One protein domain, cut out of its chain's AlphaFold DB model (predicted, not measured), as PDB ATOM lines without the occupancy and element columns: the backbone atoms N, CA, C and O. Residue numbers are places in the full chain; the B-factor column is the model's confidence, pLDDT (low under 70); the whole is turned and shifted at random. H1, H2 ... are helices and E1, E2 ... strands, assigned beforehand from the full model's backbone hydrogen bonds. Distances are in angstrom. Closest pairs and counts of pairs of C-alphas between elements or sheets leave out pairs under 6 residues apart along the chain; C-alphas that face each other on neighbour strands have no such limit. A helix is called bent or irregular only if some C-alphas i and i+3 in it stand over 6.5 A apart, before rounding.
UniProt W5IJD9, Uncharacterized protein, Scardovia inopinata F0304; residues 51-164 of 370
ATOM      1  N   SER A  51     194.323 306.665 188.908       87.75
ATOM      2  CA  SER A  51     194.806 306.219 190.213       87.75
ATOM      3  C   SER A  51     196.330 306.243 190.253       87.75
ATOM      4  O   SER A  51     196.977 305.760 189.325       87.75
ATOM      5  N   ASN A  52     196.887 306.723 191.361       89.12
ATOM      6  CA  ASN A  52     198.316 306.617 191.619       89.12
ATOM      7  C   ASN A  52     198.724 305.140 191.633       89.12
ATOM      8  O   ASN A  52     198.056 304.295 192.242       89.12
ATOM      9  N   VAL A  53     199.836 304.839 190.969       92.12
ATOM     10  CA  VAL A  53     200.458 303.516 190.984       92.12
ATOM     11  C   VAL A  53     201.606 303.545 191.980       92.12
ATOM     12  O   VAL A  53     202.460 304.423 191.917       92.12
ATOM     13  N   ILE A  54     201.620 302.572 192.883       93.88
ATOM     14  CA  ILE A  54     202.669 302.380 193.878       93.88
ATOM     15  C   ILE A  54     203.553 301.233 193.435       93.88
ATOM     16  O   ILE A  54     203.055 300.135 193.190       93.88
ATOM     17  N   ILE A  55     204.857 301.478 193.350       96.38
ATOM     18  CA  ILE A  55     205.855 300.453 193.059       96.38
ATOM     19  C   ILE A  55     206.348 299.870 194.381       96.38
ATOM     20  O   ILE A  55     207.104 300.504 195.109       96.38
ATOM     21  N   ASP A  56     205.924 298.644 194.691       95.62
ATOM     22  CA  ASP A  56     206.308 297.955 195.927       95.62
ATOM     23  C   ASP A  56     207.761 297.469 195.869       95.62
ATOM     24  O   ASP A  56     208.496 297.512 196.856       95.62
ATOM     25  N   LYS A  57     208.165 296.907 194.722       96.56
ATOM     26  CA  LYS A  57     209.468 296.251 194.573       96.56
ATOM     27  C   LYS A  57     209.889 296.149 193.110       96.56
ATOM     28  O   LYS A  57     209.070 295.880 192.231       96.56
ATOM     29  N   TYR A  58     211.193 296.267 192.876       97.12
ATOM     30  CA  TYR A  58     211.852 295.991 191.602       97.12
ATOM     31  C   TYR A  58     212.992 294.997 191.831       97.12
ATOM     32  O   TYR A  58     213.961 295.308 192.520       97.12
ATOM     33  N   GLU A  59     212.878 293.778 191.303       96.44
ATOM     34  CA  GLU A  59     213.844 292.708 191.563       96.44
ATOM     35  C   GLU A  59     214.428 292.137 190.278       96.44
ATOM     36  O   GLU A  59     213.722 291.696 189.367       96.44
ATOM     37  N   SER A  60     215.756 292.083 190.242       92.94
ATOM     38  CA  SER A  60     216.483 291.394 189.189       92.94
ATOM     39  C   SER A  60     216.295 289.886 189.332       92.94
ATOM     40  O   SER A  60     216.632 289.291 190.352       92.94
ATOM     41  N   MET A  61     215.800 289.246 188.280       90.00
ATOM     42  CA  MET A  61     215.714 287.794 188.179       90.00
ATOM     43  C   MET A  61     216.701 287.322 187.113       90.00
ATOM     44  O   MET A  61     217.008 288.063 186.183       90.00
ATOM     45  N   GLY A  62     217.207 286.088 187.196       86.31
ATOM     46  CA  GLY A  62     218.304 285.613 186.330       86.31
ATOM     47  C   GLY A  62     218.270 286.130 184.877       86.31
ATOM     48  O   GLY A  62     219.179 286.837 184.461       86.31
ATOM     49  N   ALA A  63     217.189 285.870 184.131       86.44
ATOM     50  CA  ALA A  63     217.023 286.341 182.744       86.44
ATOM     51  C   ALA A  63     216.075 287.550 182.576       86.44
ATOM     52  O   ALA A  63     215.737 287.906 181.448       86.44
ATOM     53  N   GLY A  64     215.598 288.142 183.669       94.06
ATOM     54  CA  GLY A  64     214.490 289.087 183.641       94.06
ATOM     55  C   GLY A  64     214.467 290.047 184.816       94.06
ATOM     56  O   GLY A  64     215.419 290.165 185.581       94.06
ATOM     57  N   VAL A  65     213.344 290.716 184.954       96.38
ATOM     58  CA  VAL A  65     213.026 291.613 186.053       96.38
ATOM     59  C   VAL A  65     211.597 291.313 186.468       96.38
ATOM     60  O   VAL A  65     210.754 291.023 185.614       96.38
ATOM     61  N   ARG A  66     211.336 291.372 187.771       96.94
ATOM     62  CA  ARG A  66     209.984 291.358 188.315       96.94
ATOM     63  C   ARG A  66     209.695 292.657 189.034       96.94
ATOM     64  O   ARG A  66     210.524 293.159 189.790       96.94
ATOM     65  N   ILE A  67     208.496 293.157 188.792       97.12
ATOM     66  CA  ILE A  67     208.001 294.418 189.322       97.12
ATOM     67  C   ILE A  67     206.727 294.104 190.074       97.12
ATOM     68  O   ILE A  67     205.859 293.445 189.508       97.12
ATOM     69  N   TRP A  68     206.622 294.557 191.316       96.75
ATOM     70  CA  TRP A  68     205.393 294.493 192.100       96.75
ATOM     71  C   TRP A  68     204.838 295.891 192.248       96.75
ATOM     72  O   TRP A  68     205.599 296.830 192.495       96.75
ATOM     73  N   PHE A  69     203.533 296.012 192.072       95.94
ATOM     74  CA  PHE A  69     202.861 297.294 192.137       95.94
ATOM     75  C   PHE A  69     201.389 297.131 192.487       95.94
ATOM     76  O   PHE A  69     200.798 296.060 192.320       95.94
ATOM     77  N   HIS A  70     200.785 298.216 192.950       93.62
ATOM     78  CA  HIS A  70     199.363 298.283 193.250       93.62
ATOM     79  C   HIS A  70     198.813 299.694 193.036       93.62
ATOM     80  O   HIS A  70     199.564 300.647 192.842       93.62
ATOM     81  N   ARG A  71     197.485 299.834 193.067       89.94
ATOM     82  CA  ARG A  71     196.837 301.149 193.104       89.94
ATOM     83  C   ARG A  71     196.886 301.696 194.518       89.94
ATOM     84  O   ARG A  71     196.543 300.978 195.455       89.94
ATOM     85  N   PHE A  72     197.217 302.969 194.657       85.00
ATOM     86  CA  PHE A  72     197.081 303.659 195.929       85.00
ATOM     87  C   PHE A  72     195.624 303.608 196.420       85.00
ATOM     88  O   PHE A  72     194.691 303.804 195.640       85.00
ATOM     89  N   SER A  73     195.425 303.358 197.716       79.50
ATOM     90  CA  SER A  73     194.107 303.362 198.360       79.50
ATOM     91  C   SER A  73     194.179 304.109 199.689       79.50
ATOM     92  O   SER A  73     195.051 303.843 200.514       79.50
ATOM     93  N   LEU A  74     193.247 305.044 199.903       67.75
ATOM     94  CA  LEU A  74     193.197 305.890 201.101       67.75
ATOM     95  C   LEU A  74     192.597 305.188 202.329       67.75
ATOM     96  O   LEU A  74     192.872 305.600 203.452       67.75
ATOM     97  N   ASN A  75     191.780 304.148 202.129       61.44
ATOM     98  CA  ASN A  75     190.850 303.660 203.157       61.44
ATOM     99  C   ASN A  75     191.123 302.224 203.630       61.44
ATOM    100  O   ASN A  75     190.232 301.580 204.179       61.44
ATOM    101  N   GLY A  76     192.337 301.704 203.424       54.28
ATOM    102  CA  GLY A  76     192.681 300.343 203.854       54.28
ATOM    103  C   GLY A  76     191.875 299.255 203.137       54.28
ATOM    104  O   GLY A  76     191.704 298.162 203.677       54.28
ATOM    105  N   GLU A  77     191.366 299.548 201.935       60.09
ATOM    106  CA  GLU A  77     190.771 298.530 201.073       60.09
ATOM    107  C   GLU A  77     191.800 297.437 200.766       60.09
ATOM    108  O   GLU A  77     193.011 297.667 200.796       60.09
ATOM    109  N   SER A  78     191.313 296.234 200.453       55.69
ATOM    110  CA  SER A  78     192.172 295.135 200.014       55.69
ATOM    111  C   SER A  78     193.015 295.576 198.818       55.69
ATOM    112  O   SER A  78     192.515 295.700 197.700       55.69
ATOM    113  N   ILE A  79     194.309 295.780 199.056       71.06
ATOM    114  CA  ILE A  79     195.271 296.145 198.026       71.06
ATOM    115  C   ILE A  79     195.525 294.910 197.161       71.06
ATOM    116  O   ILE A  79     196.289 294.016 197.533       71.06
ATOM    117  N   ASN A  80     194.888 294.859 195.992       74.69
ATOM    118  CA  ASN A  80     195.256 293.897 194.961       74.69
ATOM    119  C   ASN A  80     196.636 294.276 194.419       74.69
ATOM    120  O   ASN A  80     196.763 295.175 193.591       74.69
ATOM    121  N   ARG A  81     197.667 293.598 194.928       89.44
ATOM    122  CA  ARG A  81     199.030 293.709 194.411       89.44
ATOM    123  C   ARG A  81     199.177 292.859 193.163       89.44
ATOM    124  O   ARG A  81     198.892 291.661 193.180       89.44
ATOM    125  N   ASP A  82     199.664 293.478 192.104       94.19
ATOM    126  CA  ASP A  82     200.055 292.802 190.883       94.19
ATOM    127  C   ASP A  82     201.552 292.571 190.812       94.19
ATOM    128  O   ASP A  82     202.344 293.113 191.587       94.19
ATOM    129  N   HIS A  83     201.936 291.776 189.820       94.75
ATOM    130  CA  HIS A  83     203.310 291.778 189.370       94.75
ATOM    131  C   HIS A  83     203.420 291.614 187.860       94.75
ATOM    132  O   HIS A  83     202.548 291.049 187.198       94.75
ATOM    133  N   LEU A  84     204.550 292.072 187.333       95.94
ATOM    134  CA  LEU A  84     204.907 291.954 185.931       95.94
ATOM    135  C   LEU A  84     206.318 291.370 185.805       95.94
ATOM    136  O   LEU A  84     207.280 291.910 186.349       95.94
ATOM    137  N   ASP A  85     206.414 290.253 185.083       95.50
ATOM    138  CA  ASP A  85     207.664 289.572 184.745       95.50
ATOM    139  C   ASP A  85     208.086 289.973 183.326       95.50
ATOM    140  O   ASP A  85     207.401 289.614 182.367       95.50
ATOM    141  N   ILE A  86     209.233 290.637 183.170       95.06
ATOM    142  CA  ILE A  86     209.747 291.074 181.860       95.06
ATOM    143  C   ILE A  86     211.170 290.581 181.594       95.06
ATOM    144  O   ILE A  86     211.933 290.322 182.530       95.06
ATOM    145  N   PRO A  87     211.575 290.446 180.320       94.25
ATOM    146  CA  PRO A  87     212.982 290.381 179.949       94.25
ATOM    147  C   PRO A  87     213.777 291.566 180.501       94.25
ATOM    148  O   PRO A  87     213.281 292.690 180.543       94.25
ATOM    149  N   ARG A  88     215.035 291.321 180.885       93.12
ATOM    150  CA  ARG A  88     215.896 292.344 181.501       93.12
ATOM    151  C   ARG A  88     216.097 293.566 180.602       93.12
ATOM    152  O   ARG A  88     216.174 294.672 181.109       93.12
ATOM    153  N   ASP A  89     216.150 293.361 179.292       91.19
ATOM    154  CA  ASP A  89     216.330 294.414 178.292       91.19
ATOM    155  C   ASP A  89     215.086 295.284 178.058       91.19
ATOM    156  O   ASP A  89     215.202 296.340 177.451       91.19
ATOM    157  N   LEU A  90     213.914 294.873 178.554       92.44
ATOM    158  CA  LEU A  90     212.720 295.726 178.574       92.44
ATOM    159  C   LEU A  90     212.592 296.518 179.886       92.44
ATOM    160  O   LEU A  90     211.800 297.455 179.956       92.44
ATOM    161  N   GLY A  91     213.359 296.158 180.920       93.25
ATOM    162  CA  GLY A  91     213.399 296.861 182.202       93.25
ATOM    163  C   GLY A  91     214.420 297.999 182.237       93.25
ATOM    164  O   GLY A  91     215.073 298.313 181.245       93.25
ATOM    165  N   PHE A  92     214.563 298.607 183.409       94.25
ATOM    166  CA  PHE A  92     215.598 299.595 183.717       94.25
ATOM    167  C   PHE A  92     216.833 298.928 184.334       94.25
ATOM    168  O   PHE A  92     216.738 297.869 184.969       94.25
ATOM    169  N   SER A  93     218.003 299.536 184.154       92.88
ATOM    170  CA  SER A  93     219.258 298.968 184.665       92.88
ATOM    171  C   SER A  93     219.398 299.176 186.171       92.88
ATOM    172  O   SER A  93     219.839 298.271 186.882       92.88
ATOM    173  N   GLN A  94     218.995 300.348 186.657       93.56
ATOM    174  CA  GLN A  94     219.012 300.742 188.060       93.56
ATOM    175  C   GLN A  94     217.662 301.338 188.442       93.56
ATOM    176  O   GLN A  94     217.126 302.169 187.715       93.56
ATOM    177  N   VAL A  95     217.116 300.908 189.579       96.75
ATOM    178  CA  VAL A  95     215.824 301.375 190.089       96.75
ATOM    179  C   VAL A  95     215.914 301.531 191.599       96.75
ATOM    180  O   VAL A  95     216.212 300.563 192.301       96.75
ATOM    181  N   SER A  96     215.616 302.733 192.081       96.81
ATOM    182  CA  SER A  96     215.479 303.054 193.500       96.81
ATOM    183  C   SER A  96     214.056 303.520 193.766       96.81
ATOM    184  O   SER A  96     213.589 304.472 193.146       96.81
ATOM    185  N   ILE A  97     213.369 302.842 194.678       96.94
ATOM    186  CA  ILE A  97     212.002 303.176 195.085       96.94
ATOM    187  C   ILE A  97     212.082 304.209 196.209       96.94
ATOM    188  O   ILE A  97     212.827 304.009 197.169       96.94
ATOM    189  N   ILE A  98     211.344 305.308 196.072       94.19
ATOM    190  CA  ILE A  98     211.306 306.429 197.018       94.19
ATOM    191  C   ILE A  98     209.845 306.816 197.305       94.19
ATOM    192  O   ILE A  98     208.932 306.299 196.664       94.19
ATOM    193  N   ASP A  99     209.611 307.679 198.295       89.12
ATOM    194  CA  ASP A  99     208.271 308.175 198.663       89.12
ATOM    195  C   ASP A  99     207.228 307.054 198.840       89.12
ATOM    196  O   ASP A  99     206.137 307.093 198.269       89.12
ATOM    197  N   ASP A 100     207.601 305.996 199.568       89.44
ATOM    198  CA  ASP A 100     206.773 304.801 199.793       89.44
ATOM    199  C   ASP A 100     206.251 304.136 198.500       89.44
ATOM    200  O   ASP A 100     205.219 303.466 198.491       89.44
ATOM    201  N   GLY A 101     206.978 304.303 197.392       88.50
ATOM    202  CA  GLY A 101     206.663 303.725 196.089       88.50
ATOM    203  C   GLY A 101     205.822 304.603 195.170       88.50
ATOM    204  O   GLY A 101     205.575 304.189 194.036       88.50
ATOM    205  N   LEU A 102     205.424 305.804 195.606       88.44
ATOM    206  CA  LEU A 102     204.792 306.808 194.736       88.44
ATOM    207  C   LEU A 102     205.743 307.313 193.650       88.44
ATOM    208  O   LEU A 102     205.298 307.660 192.556       88.44
ATOM    209  N   SER A 103     207.037 307.322 193.956       91.88
ATOM    210  CA  SER A 103     208.085 307.839 193.090       91.88
ATOM    211  C   SER A 103     209.212 306.818 192.957       91.88
ATOM    212  O   SER A 103     209.486 306.001 193.841       91.88
ATOM    213  N   VAL A 104     209.892 306.857 191.821       94.50
ATOM    214  CA  VAL A 104     210.991 305.959 191.487       94.50
ATOM    215  C   VAL A 104     212.087 306.761 190.801       94.50
ATOM    216  O   VAL A 104     211.816 307.609 189.960       94.50
ATOM    217  N   ILE A 105     213.343 306.465 191.122       95.88
ATOM    218  CA  ILE A 105     214.492 306.908 190.331       95.88
ATOM    219  C   ILE A 105     214.935 305.716 189.488       95.88
ATOM    220  O   ILE A 105     215.475 304.749 190.030       95.88
ATOM    221  N   ALA A 106     214.698 305.768 188.179       94.94
ATOM    222  CA  ALA A 106     215.077 304.712 187.246       94.94
ATOM    223  C   ALA A 106     216.112 305.231 186.243       94.94
ATOM    224  O   ALA A 106     215.876 306.226 185.567       94.94
ATOM    225  N   ASP A 107     217.274 304.580 186.172       94.81
ATOM    226  CA  ASP A 107     218.415 304.995 185.340       94.81
ATOM    227  C   ASP A 107     218.764 306.499 185.492       94.81
ATOM    228  O   ASP A 107     219.061 307.193 184.522       94.81
ATOM    229  N   ASN A 108     218.752 306.991 186.741       92.31
ATOM    230  CA  ASN A 108     218.976 308.392 187.156       92.31
ATOM    231  C   ASN A 108     217.879 309.399 186.773       92.31
ATOM    232  O   ASN A 108     218.080 310.600 186.947       92.31
ATOM    233  N   LEU A 109     216.723 308.936 186.300       90.56
ATOM    234  CA  LEU A 109     215.576 309.790 186.009       90.56
ATOM    235  C   LEU A 109     214.507 309.618 187.097       90.56
ATOM    236  O   LEU A 109     214.044 308.490 187.304       90.56
ATOM    237  N   PRO A 110     214.121 310.692 187.812       90.94
ATOM    238  CA  PRO A 110     212.977 310.646 188.708       90.94
ATOM    239  C   PRO A 110     211.688 310.537 187.889       90.94
ATOM    240  O   PRO A 110     211.543 311.182 186.854       90.94
ATOM    241  N   MET A 111     210.762 309.706 188.351       90.50
ATOM    242  CA  MET A 111     209.459 309.510 187.724       90.50
ATOM    243  C   MET A 111     208.436 309.026 188.751       90.50
ATOM    244  O   MET A 111     208.786 308.366 189.730       90.50
ATOM    245  N   SER A 112     207.163 309.323 188.516       90.00
ATOM    246  CA  SER A 112     206.058 308.734 189.280       90.00
ATOM    247  C   SER A 112     205.975 307.216 189.069       90.00
ATOM    248  O   SER A 112     206.441 306.673 188.061       90.00
ATOM    249  N   GLY A 113     205.323 306.507 189.990       92.06
ATOM    250  CA  GLY A 113     205.094 305.068 189.859       92.06
ATOM    251  C   GLY A 113     204.281 304.701 188.611       92.06
ATOM    252  O   GLY A 113     204.548 303.671 187.987       92.06
ATOM    253  N   TYR A 114     203.350 305.563 188.178       90.62
ATOM    254  CA  TYR A 114     202.666 305.371 186.897       90.62
ATOM    255  C   TYR A 114     203.637 305.509 185.726       90.62
ATOM    256  O   TYR A 114     203.637 304.649 184.853       90.62
ATOM    257  N   GLU A 115     204.458 306.564 185.675       90.69
ATOM    258  CA  GLU A 115     205.397 306.783 184.560       90.69
ATOM    259  C   GLU A 115     206.370 305.626 184.420       90.69
ATOM    260  O   GLU A 115     206.625 305.151 183.313       90.69
ATOM    261  N   PHE A 116     206.853 305.134 185.556       94.38
ATOM    262  CA  PHE A 116     207.680 303.947 185.617       94.38
ATOM    263  C   PHE A 116     206.990 302.738 184.969       94.38
ATOM    264  O   PHE A 116     207.565 302.097 184.086       94.38
ATOM    265  N   LEU A 117     205.745 302.449 185.361       94.81
ATOM    266  CA  LEU A 117     204.968 301.348 184.790       94.81
ATOM    267  C   LEU A 117     204.669 301.574 183.298       94.81
ATOM    268  O   LEU A 117     204.848 300.662 182.489       94.81
ATOM    269  N   ASN A 118     204.263 302.786 182.920       92.44
ATOM    270  CA  ASN A 118     203.886 303.140 181.557       92.44
ATOM    271  C   ASN A 118     205.068 303.012 180.588       92.44
ATOM    272  O   ASN A 118     204.934 302.423 179.519       92.44
ATOM    273  N   ASN A 119     206.258 303.469 180.983       93.25
ATOM    274  CA  ASN A 119     207.473 303.333 180.176       93.25
ATOM    275  C   ASN A 119     207.809 301.865 179.877       93.25
ATOM    276  O   ASN A 119     208.259 301.528 178.782       93.25
ATOM    277  N   ILE A 120     207.552 300.972 180.831       95.06
ATOM    278  CA  ILE A 120     207.760 299.533 180.653       95.06
ATOM    279  C   ILE A 120     206.699 298.941 179.727       95.06
ATOM    280  O   ILE A 120     207.036 298.159 178.838       95.06
ATOM    281  N   LEU A 121     205.434 299.336 179.888       94.38
ATOM    282  CA  LEU A 121     204.354 298.928 178.989       94.38
ATOM    283  C   LEU A 121     204.624 299.385 177.550       94.38
ATOM    284  O   LEU A 121     204.519 298.566 176.641       94.38
ATOM    285  N   LYS A 122     205.083 300.623 177.335       91.94
ATOM    286  CA  LYS A 122     205.479 301.120 176.006       91.94
ATOM    287  C   LYS A 122     206.584 300.267 175.381       91.94
ATOM    288  O   LYS A 122     206.419 299.794 174.261       91.94
ATOM    289  N   ARG A 123     207.645 299.942 176.132       92.38
ATOM    290  CA  ARG A 123     208.720 299.039 175.664       92.38
ATOM    291  C   ARG A 123     208.209 297.636 175.322       92.38
ATOM    292  O   ARG A 123     208.646 297.040 174.339       92.38
ATOM    293  N   ILE A 124     207.283 297.091 176.118       90.62
ATOM    294  CA  ILE A 124     206.633 295.805 175.818       90.62
ATOM    295  C   ILE A 124     205.820 295.916 174.530       90.62
ATOM    296  O   ILE A 124     205.948 295.058 173.663       90.62
ATOM    297  N   ARG A 125     205.003 296.963 174.388       88.38
ATOM    298  CA  ARG A 125     204.169 297.197 173.208       88.38
ATOM    299  C   ARG A 125     205.016 297.301 171.947       88.38
ATOM    300  O   ARG A 125     204.750 296.582 170.990       88.38
ATOM    301  N   GLU A 126     206.047 298.141 171.958       86.94
ATOM    302  CA  GLU A 126     207.002 298.276 170.854       86.94
ATOM    303  C   GLU A 126     207.606 296.918 170.494       86.94
ATOM    304  O   GLU A 126     207.573 296.504 169.335       86.94
ATOM    305  N   PHE A 127     208.077 296.167 171.493       84.94
ATOM    306  CA  PHE A 127     208.603 294.827 171.270       84.94
ATOM    307  C   PHE A 127     207.574 293.901 170.599       84.94
ATOM    308  O   PHE A 127     207.918 293.179 169.664       84.94
ATOM    309  N   LEU A 128     206.316 293.914 171.051       82.94
ATOM    310  CA  LEU A 128     205.245 293.085 170.491       82.94
ATOM    311  C   LEU A 128     204.875 293.495 169.057       82.94
ATOM    312  O   LEU A 128     204.644 292.616 168.228       82.94
ATOM    313  N   LEU A 129     204.871 294.795 168.747       80.31
ATOM    314  CA  LEU A 129     204.579 295.324 167.409       80.31
ATOM    315  C   LEU A 129     205.677 294.979 166.395       80.31
ATOM    316  O   LEU A 129     205.375 294.573 165.275       80.31
ATOM    317  N   TYR A 130     206.950 295.101 166.781       74.00
ATOM    318  CA  TYR A 130     208.083 294.856 165.879       74.00
ATOM    319  C   TYR A 130     208.507 293.387 165.794       74.00
ATOM    320  O   TYR A 130     209.315 293.027 164.934       74.00
ATOM    321  N   ALA A 131     207.968 292.516 166.649       67.12
ATOM    322  CA  ALA A 131     208.335 291.106 166.685       67.12
ATOM    323  C   ALA A 131     207.159 290.147 166.404       67.12
ATOM    324  O   ALA A 131     207.032 289.155 167.120       67.12
ATOM    325  N   PRO A 132     206.345 290.326 165.341       58.59
ATOM    326  CA  PRO A 132     205.167 289.482 165.090       58.59
ATOM    327  C   PRO A 132     205.498 287.982 164.938       58.59
ATOM    328  O   PRO A 132     204.641 287.132 165.142       58.59
ATOM    329  N   ASN A 133     206.765 287.641 164.667       61.69
ATOM    330  CA  ASN A 133     207.257 286.268 164.501       61.69
ATOM    331  C   ASN A 133     208.215 285.811 165.625       61.69
ATOM    332  O   ASN A 133     209.036 284.911 165.430       61.69
ATOM    333  N   TRP A 134     208.177 286.428 166.814       66.69
ATOM    334  CA  TRP A 134     209.095 286.057 167.904       66.69
ATOM    335  C   TRP A 134     208.904 284.602 168.369       66.69
ATOM    336  O   TRP A 134     209.875 283.944 168.766       66.69
ATOM    337  N   GLU A 135     207.680 284.075 168.273       61.81
ATOM    338  CA  GLU A 135     207.359 282.696 168.647       61.81
ATOM    339  C   GLU A 135     208.154 281.688 167.804       61.81
ATOM    340  O   GLU A 135     208.782 280.776 168.357       61.81
ATOM    341  N   SER A 136     208.257 281.928 166.493       62.16
ATOM    342  CA  SER A 136     208.999 281.100 165.533       62.16
ATOM    343  C   SER A 136     210.499 281.431 165.451       62.16
ATOM    344  O   SER A 136     211.282 280.652 164.899       62.16
ATOM    345  N   SER A 137     210.952 282.536 166.058       64.44
ATOM    346  CA  SER A 137     212.366 282.931 166.043       64.44
ATOM    347  C   SER A 137     213.237 281.987 166.876       64.44
ATOM    348  O   SER A 137     213.195 281.977 168.109       64.44
ATOM    349  N   HIS A 138     214.078 281.197 166.210       62.16
ATOM    350  CA  HIS A 138     215.002 280.259 166.857       62.16
ATOM    351  C   HIS A 138     216.158 280.961 167.598       62.16
ATOM    352  O   HIS A 138     216.860 280.324 168.378       62.16
ATOM    353  N   LYS A 139     216.339 282.277 167.399       75.69
ATOM    354  CA  LYS A 139     217.433 283.066 167.993       75.69
ATOM    355  C   LYS A 139     217.134 283.590 169.404       75.69
ATOM    356  O   LYS A 139     218.056 284.012 170.094       75.69
ATOM    357  N   ILE A 140     215.875 283.575 169.856       79.75
ATOM    358  CA  ILE A 140     215.506 284.108 171.179       79.75
ATOM    359  C   ILE A 140     215.628 283.002 172.243       79.75
ATOM    360  O   ILE A 140     214.971 281.962 172.114       79.75
ATOM    361  N   PRO A 141     216.390 283.216 173.336       86.75
ATOM    362  CA  PRO A 141     216.513 282.240 174.417       86.75
ATOM    363  C   PRO A 141     215.156 281.823 175.007       86.75
ATOM    364  O   PRO A 141     214.306 282.671 175.290       86.75
ATOM    365  N   LYS A 142     214.971 280.523 175.294       87.56
ATOM    366  CA  LYS A 142     213.713 279.961 175.845       87.56
ATOM    367  C   LYS A 142     213.200 280.707 177.086       87.56
ATOM    368  O   LYS A 142     212.000 280.927 177.224       87.56
ATOM    369  N   LYS A 143     214.104 281.122 177.984       88.06
ATOM    370  CA  LYS A 143     213.743 281.889 179.191       88.06
ATOM    371  C   LYS A 143     213.163 283.267 178.847       88.06
ATOM    372  O   LYS A 143     212.155 283.647 179.431       88.06
ATOM    373  N   LYS A 144     213.747 283.970 177.869       88.06
ATOM    374  CA  LYS A 144     213.271 285.278 177.398       88.06
ATOM    375  C   LYS A 144     211.901 285.162 176.724       88.06
ATOM    376  O   LYS A 144     211.000 285.917 177.064       88.06
ATOM    377  N   LYS A 145     211.709 284.142 175.878       86.44
ATOM    378  CA  LYS A 145     210.405 283.803 175.275       86.44
ATOM    379  C   LYS A 145     209.292 283.644 176.317       86.44
ATOM    380  O   LYS A 145     208.212 284.199 176.162       86.44
ATOM    381  N   LYS A 146     209.567 282.919 177.407       90.00
ATOM    382  CA  LYS A 146     208.599 282.721 178.499       90.00
ATOM    383  C   LYS A 146     208.218 284.036 179.190       90.00
ATOM    384  O   LYS A 146     207.058 284.204 179.541       90.00
ATOM    385  N   LEU A 147     209.180 284.938 179.395       91.94
ATOM    386  CA  LEU A 147     208.929 286.248 180.006       91.94
ATOM    387  C   LEU A 147     208.093 287.145 179.086       91.94
ATOM    388  O   LEU A 147     207.116 287.718 179.541       91.94
ATOM    389  N   ILE A 148     208.412 287.190 177.788       88.56
ATOM    390  CA  ILE A 148     207.622 287.935 176.789       88.56
ATOM    391  C   ILE A 148     206.175 287.445 176.773       88.56
ATOM    392  O   ILE A 148     205.257 288.255 176.836       88.56
ATOM    393  N   LYS A 149     205.967 286.121 176.741       88.25
ATOM    394  CA  LYS A 149     204.624 285.534 176.767       88.25
ATOM    395  C   LYS A 149     203.829 285.990 177.991       88.25
ATOM    396  O   LYS A 149     202.721 286.485 177.842       88.25
ATOM    397  N   LYS A 150     204.423 285.886 179.185       90.69
ATOM    398  CA  LYS A 150     203.795 286.350 180.430       90.69
ATOM    399  C   LYS A 150     203.463 287.841 180.399       90.69
ATOM    400  O   LYS A 150     202.383 288.227 180.827       90.69
ATOM    401  N   ALA A 151     204.391 288.669 179.917       90.62
ATOM    402  CA  ALA A 151     204.185 290.107 179.807       90.62
ATOM    403  C   ALA A 151     203.030 290.431 178.849       90.62
ATOM    404  O   ALA A 151     202.175 291.239 179.186       90.62
ATOM    405  N   SER A 152     202.959 289.747 177.703       87.62
ATOM    406  CA  SER A 152     201.871 289.886 176.729       87.62
ATOM    407  C   SER A 152     200.518 289.454 177.301       87.62
ATOM    408  O   SER A 152     199.546 290.189 177.162       87.62
ATOM    409  N   GLU A 153     200.456 288.318 178.002       89.69
ATOM    410  CA  GLU A 153     199.239 287.837 178.677       89.69
ATOM    411  C   GLU A 153     198.771 288.798 179.784       89.69
ATOM    412  O   GLU A 153     197.574 288.945 180.026       89.69
ATOM    413  N   ALA A 154     199.707 289.471 180.461       90.69
ATOM    414  CA  ALA A 154     199.400 290.448 181.501       90.69
ATOM    415  C   ALA A 154     199.071 291.849 180.953       90.69
ATOM    416  O   ALA A 154     198.442 292.626 181.667       90.69
ATOM    417  N   PHE A 155     199.468 292.171 179.721       90.25
ATOM    418  CA  PHE A 155     199.487 293.531 179.175       90.25
ATOM    419  C   PHE A 155     198.127 294.236 179.257       90.25
ATOM    420  O   PHE A 155     197.988 295.234 179.963       90.25
ATOM    421  N   SER A 156     197.096 293.681 178.612       88.56
ATOM    422  CA  SER A 156     195.752 294.279 178.597       88.56
ATOM    423  C   SER A 156     195.151 294.370 179.997       88.56
ATOM    424  O   SER A 156     194.525 295.363 180.349       88.56
ATOM    425  N   ARG A 157     195.384 293.350 180.830       91.25
ATOM    426  CA  ARG A 157     194.913 293.322 182.217       91.25
ATOM    427  C   ARG A 157     195.544 294.443 183.041       91.25
ATOM    428  O   ARG A 157     194.839 295.076 183.815       91.25
ATOM    429  N   ILE A 158     196.844 294.695 182.874       93.19
ATOM    430  CA  ILE A 158     197.540 295.785 183.563       93.19
ATOM    431  C   ILE A 158     197.009 297.136 183.084       93.19
ATOM    432  O   ILE A 158     196.689 297.967 183.924       93.19
ATOM    433  N   ILE A 159     196.819 297.343 181.779       90.88
ATOM    434  CA  ILE A 159     196.235 298.594 181.268       90.88
ATOM    435  C   ILE A 159     194.851 298.837 181.885       90.88
ATOM    436  O   ILE A 159     194.630 299.872 182.512       90.88
ATOM    437  N   CYS A 160     193.950 297.853 181.821       90.06
ATOM    438  CA  CYS A 160     192.605 297.962 182.397       90.06
ATOM    439  C   CYS A 160     192.605 298.152 183.925       90.06
ATOM    440  O   CYS A 160     191.673 298.728 184.491       90.06
ATOM    441  N   ASN A 161     193.652 297.689 184.608       89.25
ATOM    442  CA  ASN A 161     193.755 297.770 186.059       89.25
ATOM    443  C   ASN A 161     194.632 298.914 186.560       89.25
ATOM    444  O   ASN A 161     194.567 299.191 187.744       89.25
ATOM    445  N   TYR A 162     195.414 299.618 185.754       90.94
ATOM    446  CA  TYR A 162     196.336 300.641 186.283       90.94
ATOM    447  C   TYR A 162     196.446 301.878 185.400       90.94
ATOM    448  O   TYR A 162     196.835 302.929 185.890       90.94
ATOM    449  N   CYS A 163     196.029 301.788 184.139       91.06
ATOM    450  CA  CYS A 163     196.187 302.849 183.151       91.06
ATOM    451  C   CYS A 163     194.835 303.308 182.590       91.06
ATOM    452  O   CYS A 163     194.744 303.671 181.421       91.06
ATOM    453  N   VAL A 164     193.778 303.274 183.413       92.25
ATOM    454  CA  VAL A 164     192.448 303.773 183.032       92.25
ATOM    455  C   VAL A 164     192.254 305.188 183.544       92.25
ATOM    456  O   VAL A 164     192.318 305.437 184.750       92.25
TER     457      VAL A 164
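Overview. This is residues 51 to 164 of the 370 residues of an uncharacterized protein of Scardovia inopinata F0304 (UniProt W5IJD9). A long, twisted three-stranded sheet (E1 E2 E3) and a short one (E4 E5 E6) stand partly face to face; H1 slants over one face of the long sheet and H2 packs along its E3 edge. The printed part has 114 residues, with six named strands and then two named helices, mixed in class, both sheets antiparallel. It is compact, with a radius of gyration of the C-alphas of 14.4 A and spans of 49 by 29 by 21 A.

Arrangement. E1, residues 53 to 61, E2, residues 64 to 71, and E3, residues 82 to 87, form a meander, successive antiparallel hairpins; N 59 and O 66, 2.9 A, and N 67 and O 84, 3.0 A, are within hydrogen-bond range. E4, residues 95 to 98, E5, residues 103 to 106, and E6, residues 109 to 112, form another, with N 96 and O 105 at 2.9 A and N 104 and O 111 at 2.8 A. The two sheets make a sandwich, two sheets face to face, their planes 41 degrees apart; the closest C-alphas of E1 and E4 are those of Tyr 58 and Val 95, 6.9 A. H1, residues 113 to 130, is on the first sheet at a height over the sheet of 8.7 A and stands up from the second, rising 47 degrees. H2, residues 142 to 162, is on the first sheet; its closest C-alphas to E3 are those of Leu 147 and Ile 86, 5.2 A. H1 and H2 touch, closest at the C-alphas of Leu 121 and Phe 155, 7.3 A, at a steep tilt of 54 degrees, opposite ways. Every O i to N i+4 pair is within hydrogen-bond range in H1, 15 of 17 in H2, which is irregular: C-alphas 153 and 156 are 7.3 A apart.

Along the chain. E1 begins at C-alpha 53 (200.458, 303.516, 190.984) and measures 22.1 A, E2 23.4 A and E3 17.1 A from first to last C-alpha. H1 measures 26.2 A; H2 measures 29.0 A and ends at C-alpha 162 (196.336, 300.641, 186.283).

Size, cuts and confidence. The two C-alphas farthest apart, of Asn 75 and His 138, are 49.5 A apart. The printed part has no cut, and the link from H1 to H2 is long. Residues 74 to 78 and 131 to 138 have pLDDT under 70.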